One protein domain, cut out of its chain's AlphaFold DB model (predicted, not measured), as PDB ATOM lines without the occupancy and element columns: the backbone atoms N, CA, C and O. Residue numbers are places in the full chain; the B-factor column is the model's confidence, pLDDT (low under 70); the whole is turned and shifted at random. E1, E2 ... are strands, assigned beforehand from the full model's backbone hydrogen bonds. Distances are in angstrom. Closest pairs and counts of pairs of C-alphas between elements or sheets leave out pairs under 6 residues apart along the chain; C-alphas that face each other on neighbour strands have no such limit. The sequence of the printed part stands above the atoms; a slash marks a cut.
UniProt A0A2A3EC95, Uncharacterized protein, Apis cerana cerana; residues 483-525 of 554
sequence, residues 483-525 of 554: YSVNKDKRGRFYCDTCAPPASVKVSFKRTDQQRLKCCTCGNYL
ATOM      1  N   TYR A 483     177.727 175.828 156.169       77.62
ATOM      2  CA  TYR A 483     176.696 175.009 155.538       77.62
ATOM      3  C   TYR A 483     175.443 175.011 156.398       77.62
ATOM      4  O   TYR A 483     175.494 174.566 157.542       77.62
ATOM      5  N   SER A 484     174.311 175.451 155.853       86.00
ATOM      6  CA  SER A 484     173.016 175.227 156.491       86.00
ATOM      7  C   SER A 484     172.580 173.780 156.245       86.00
ATOM      8  O   SER A 484     172.122 173.454 155.150       86.00
ATOM      9  N   VAL A 485     172.746 172.910 157.237       93.19
ATOM     10  CA  VAL A 485     172.380 171.486 157.165       93.19
ATOM     11  C   VAL A 485     171.397 171.153 158.278       93.19
ATOM     12  O   VAL A 485     171.501 171.699 159.375       93.19
ATOM     13  N   ASN A 486     170.445 170.259 158.029       95.81
ATOM     14  CA  ASN A 486     169.476 169.884 159.056       95.81
ATOM     15  C   ASN A 486     170.063 168.762 159.913       95.81
ATOM     16  O   ASN A 486     170.585 167.782 159.380       95.81
ATOM     17  N   LYS A 487     170.021 168.917 161.237       95.88
ATOM     18  CA  LYS A 487     170.608 167.989 162.210       95.88
ATOM     19  C   LYS A 487     169.543 167.545 163.209       95.88
ATOM     20  O   LYS A 487     168.841 168.383 163.769       95.88
ATOM     21  N   ASP A 488     169.398 166.239 163.428       96.69
ATOM     22  CA  ASP A 488     168.478 165.728 164.454       96.69
ATOM     23  C   ASP A 488     169.107 165.713 165.860       96.69
ATOM     24  O   ASP A 488     170.314 165.896 166.040       96.69
ATOM     25  N   LYS A 489     168.279 165.450 166.880       96.38
ATOM     26  CA  LYS A 489     168.710 165.325 168.285       96.38
ATOM     27  C   LYS A 489     169.719 164.187 168.531       96.38
ATOM     28  O   LYS A 489     170.346 164.166 169.582       96.38
ATOM     29  N   ARG A 490     169.888 163.253 167.582       96.06
ATOM     30  CA  ARG A 490     170.881 162.160 167.615       96.06
ATOM     31  C   ARG A 490     172.179 162.528 166.883       96.06
ATOM     32  O   ARG A 490     173.073 161.698 166.770       96.06
ATOM     33  N   GLY A 491     172.280 163.753 166.368       94.62
ATOM     34  CA  GLY A 491     173.450 164.271 165.674       94.62
ATOM     35  C   GLY A 491     173.551 163.913 164.191       94.62
ATOM     36  O   GLY A 491     174.539 164.289 163.563       94.62
ATOM     37  N   ARG A 492     172.551 163.231 163.619       95.19
ATOM     38  CA  ARG A 492     172.550 162.795 162.215       95.19
ATOM     39  C   ARG A 492     172.174 163.960 161.299       95.19
ATOM     40  O   ARG A 492     171.344 164.788 161.673       95.19
ATOM     41  N   PHE A 493     172.776 164.014 160.111       95.62
ATOM     42  CA  PHE A 493     172.614 165.116 159.156       95.62
ATOM     43  C   PHE A 493     171.679 164.759 157.993       95.62
ATOM     44  O   PHE A 493     171.635 163.612 157.544       95.62
ATOM     45  N   TYR A 494     170.966 165.755 157.468       95.69
ATOM     46  CA  TYR A 494     169.975 165.613 156.402       95.69
ATOM     47  C   TYR A 494     170.052 166.781 155.407       95.69
ATOM     48  O   TYR A 494     170.364 167.914 155.786       95.69
ATOM     49  N   CYS A 495     169.752 166.512 154.133       94.62
ATOM     50  CA  CYS A 495     169.470 167.561 153.149       94.62
ATOM     51  C   CYS A 495     168.078 168.159 153.393       94.62
ATOM     52  O   CYS A 495     167.261 167.558 154.090       94.62
ATOM     53  N   ASP A 496     167.796 169.327 152.811       93.94
ATOM     54  CA  ASP A 496     166.509 170.019 152.983       93.94
ATOM     55  C   ASP A 496     165.297 169.166 152.558       93.94
ATOM     56  O   ASP A 496     164.260 169.231 153.203       93.94
ATOM     57  N   THR A 497     165.451 168.285 151.564       94.94
ATOM     58  CA  THR A 497     164.392 167.374 151.088       94.94
ATOM     59  C   THR A 497     164.181 166.113 151.932       94.94
ATOM     60  O   THR A 497     163.175 165.433 151.761       94.94
ATOM     61  N   CYS A 498     165.119 165.752 152.813       96.19
ATOM     62  CA  CYS A 498     165.040 164.530 153.630       96.19
ATOM     63  C   CYS A 498     165.101 164.818 155.136       96.19
ATOM     64  O   CYS A 498     165.339 163.907 155.931       96.19
ATOM     65  N   ALA A 499     164.947 166.083 155.524       96.44
ATOM     66  CA  ALA A 499     164.966 166.528 156.906       96.44
ATOM     67  C   ALA A 499     163.672 166.096 157.623       96.44
ATOM     68  O   ALA A 499     162.590 166.516 157.214       96.44
ATOM     69  N   PRO A 500     163.734 165.283 158.695       96.25
ATOM     70  CA  PRO A 500     162.542 164.994 159.483       96.25
ATOM     71  C   PRO A 500     162.076 166.276 160.204       96.25
ATOM     72  O   PRO A 500     162.934 167.061 160.625       96.25
ATOM     73  N   PRO A 501     160.764 166.480 160.450       95.38
ATOM     74  CA  PRO A 501     160.239 167.711 161.067       95.38
ATOM     75  C   PRO A 501     160.836 168.068 162.440       95.38
ATOM     76  O   PRO A 501     160.807 169.220 162.854       95.38
ATOM     77  N   ALA A 502     161.408 167.089 163.149       95.25
ATOM     78  CA  ALA A 502     162.090 167.273 164.434       95.25
ATOM     79  C   ALA A 502     163.605 167.583 164.320       95.25
ATOM     80  O   ALA A 502     164.319 167.521 165.327       95.25
ATOM     81  N   SER A 503     164.120 167.857 163.116       96.56
ATOM     82  CA  SER A 503     165.507 168.287 162.887       96.56
ATOM     83  C   SER A 503     165.631 169.813 162.831       96.56
ATOM     84  O   SER A 503     164.700 170.515 162.452       96.56
ATOM     85  N   VAL A 504     166.791 170.331 163.235       96.06
ATOM     86  CA  VAL A 504     167.071 171.770 163.323       96.06
ATOM     87  C   VAL A 504     168.119 172.147 162.283       96.06
ATOM     88  O   VAL A 504     169.143 171.469 162.159       96.06
ATOM     89  N   LYS A 505     167.891 173.239 161.549       95.38
ATOM     90  CA  LYS A 505     168.842 173.766 160.564       95.38
ATOM     91  C   LYS A 505     170.009 174.443 161.287       95.38
ATOM     92  O   LYS A 505     169.832 175.474 161.928       95.38
ATOM     93  N   VAL A 506     171.199 173.849 161.205       92.50
ATOM     94  CA  VAL A 506     172.423 174.315 161.876       92.50
ATOM     95  C   VAL A 506     173.474 174.762 160.863       92.50
ATOM     96  O   VAL A 506     173.568 174.209 159.769       92.50
ATOM     97  N   SER A 507     174.288 175.751 161.236       88.50
ATOM     98  CA  SER A 507     175.396 176.266 160.430       88.50
ATOM     99  C   SER A 507     176.702 175.517 160.740       88.50
ATOM    100  O   SER A 507     177.439 175.849 161.667       88.50
ATOM    101  N   PHE A 508     177.001 174.476 159.962       84.06
ATOM    102  CA  PHE A 508     178.227 173.686 160.113       84.06
ATOM    103  C   PHE A 508     179.435 174.409 159.491       84.06
ATOM    104  O   PHE A 508     179.316 174.983 158.408       84.06
ATOM    105  N   LYS A 509     180.603 174.387 160.150       80.31
ATOM    106  CA  LYS A 509     181.840 175.034 159.667       80.31
ATOM    107  C   LYS A 509     182.743 174.043 158.926       80.31
ATOM    108  O   LYS A 509     182.940 172.923 159.377       80.31
ATOM    109  N   ARG A 510     183.379 174.487 157.836       66.69
ATOM    110  CA  ARG A 510     184.344 173.713 157.019       66.69
ATOM    111  C   ARG A 510     185.711 173.443 157.698       66.69
ATOM    112  O   ARG A 510     186.701 173.250 157.002       66.69
ATOM    113  N   THR A 511     185.813 173.441 159.029       62.06
ATOM    114  CA  THR A 511     187.046 172.996 159.718       62.06
ATOM    115  C   THR A 511     187.259 171.497 159.535       62.06
ATOM    116  O   THR A 511     188.373 171.042 159.281       62.06
ATOM    117  N   ASP A 512     186.166 170.743 159.585       58.03
ATOM    118  CA  ASP A 512     186.201 169.292 159.644       58.03
ATOM    119  C   ASP A 512     186.058 168.763 158.211       58.03
ATOM    120  O   ASP A 512     185.025 168.946 157.563       58.03
ATOM    121  N   GLN A 513     187.099 168.117 157.676       56.25
ATOM    122  CA  GLN A 513     187.127 167.688 156.266       56.25
ATOM    123  C   GLN A 513     186.182 166.511 155.944       56.25
ATOM    124  O   GLN A 513     186.115 166.058 154.798       56.25
ATOM    125  N   GLN A 514     185.438 166.006 156.933       71.56
ATOM    126  CA  GLN A 514     184.498 164.907 156.749       71.56
ATOM    127  C   GLN A 514     183.332 165.337 155.848       71.56
ATOM    128  O   GLN A 514     182.546 166.229 156.171       71.56
ATOM    129  N   ARG A 515     183.205 164.680 154.691       81.19
ATOM    130  CA  ARG A 515     182.132 164.936 153.721       81.19
ATOM    131  C   ARG A 515     180.795 164.458 154.294       81.19
ATOM    132  O   ARG A 515     180.464 163.280 154.168       81.19
ATOM    133  N   LEU A 516     180.031 165.371 154.899       89.25
ATOM    134  CA  LEU A 516     178.713 165.076 155.469       89.25
ATOM    135  C   LEU A 516     177.808 164.377 154.439       89.25
ATOM    136  O   LEU A 516     177.643 164.859 153.315       89.25
ATOM    137  N   LYS A 517     177.208 163.253 154.835       93.56
ATOM    138  CA  LYS A 517     176.177 162.532 154.073       93.56
ATOM    139  C   LYS A 517     174.806 162.777 154.696       93.56
ATOM    140  O   LYS A 517     174.696 162.906 155.914       93.56
ATOM    141  N   CYS A 518     173.760 162.794 153.875       94.94
ATOM    142  CA  CYS A 518     172.394 162.666 154.369       94.94
ATOM    143  C   CYS A 518     172.176 161.252 154.926       94.94
ATOM    144  O   CYS A 518     172.459 160.270 154.242       94.94
ATOM    145  N   CYS A 519     171.625 161.148 156.136       96.12
ATOM    146  CA  CYS A 519     171.296 159.871 156.767       96.12
ATOM    147  C   CYS A 519     170.204 159.082 156.017       96.12
ATOM    148  O   CYS A 519     170.180 157.861 156.116       96.12
ATOM    149  N   THR A 520     169.311 159.761 155.290       95.50
ATOM    150  CA  THR A 520     168.182 159.130 154.582       95.50
ATOM    151  C   THR A 520     168.568 158.682 153.175       95.50
ATOM    152  O   THR A 520     168.418 157.517 152.840       95.50
ATOM    153  N   CYS A 521     169.085 159.591 152.340       95.50
ATOM    154  CA  CYS A 521     169.360 159.305 150.926       95.50
ATOM    155  C   CYS A 521     170.838 159.004 150.617       95.50
ATOM    156  O   CYS A 521     171.206 158.918 149.449       95.50
ATOM    157  N   GLY A 522     171.714 158.918 151.629       93.06
ATOM    158  CA  GLY A 522     173.147 158.600 151.497       93.06
ATOM    159  C   GLY A 522     174.013 159.657 150.789       93.06
ATOM    160  O   GLY A 522     175.235 159.673 150.962       93.06
ATOM    161  N   ASN A 523     173.396 160.556 150.018       90.94
ATOM    162  CA  ASN A 523     174.052 161.578 149.211       90.94
ATOM    163  C   ASN A 523     174.900 162.534 150.057       90.94
ATOM    164  O   ASN A 523     174.493 162.974 151.134       90.94
ATOM    165  N   TYR A 524     176.064 162.917 149.527       90.31
ATOM    166  CA  TYR A 524     176.887 163.971 150.117       90.31
ATOM    167  C   TYR A 524     176.152 165.314 150.071       90.31
ATOM    168  O   TYR A 524     175.725 165.757 149.003       90.31
ATOM    169  N   LEU A 525     176.045 165.976 151.224       88.38
ATOM    170  CA  LEU A 525     175.429 167.294 151.341       88.38
ATOM    171  C   LEU A 525     176.282 168.304 150.566       88.38
ATOM    172  O   LEU A 525     177.453 168.524 150.886       88.38
TER     173      LEU A 525
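AT A GLANCE: This is residues 483 to 525 of the 554 residues of an uncharacterized protein of Apis cerana cerana (UniProt A0A2A3EC95). Little regular structure is present: a small two-stranded hairpin, E1 and E2, with a long folded loop joining its strands and a tail, residues 510 to 525, that folds back from the end of E2. Within the loop, residues 493 to 494 pair with residues 486 to 487 of E1. The printed part has 43 residues, with no named helix and two antiparallel strands, ordered E1, E2 along the chain; it is all strand in class, though the strands hold only 11 residues. It is compact, with a radius of gyration of the C-alphas of 9.5 A and spans of 27 by 18 by 16 A.

HOW THE PARTS SIT: E1, residues 483 to 487, and E2, residues 504 to 509, form a hairpin of antiparallel neighbours, with 137 degrees between their directions. The C-alphas of Asn 486 and Lys 505 face each other at 4.2 A. N 485 and O 506 are within hydrogen-bond range at 3.0 A, as are N 506 and O 485 at 2.8 A. The short pairing of residues 486 to 487 with 493 to 494 is antiparallel.

IN THESE COORDINATES: E2 measures 15.6 A from C-alpha 504 to C-alpha 509, at (181.840, 175.034, 159.667). E1 measures 11.4 A and begins at C-alpha 483, (176.696, 175.009, 155.538).

THE WHOLE: The C-alphas farthest apart, Pro 501 and Thr 511, are 27.4 A apart. The link from E1 to E2 is long, 16 residues. The printed part has no cut; residues 510 to 513 have pLDDT under 70.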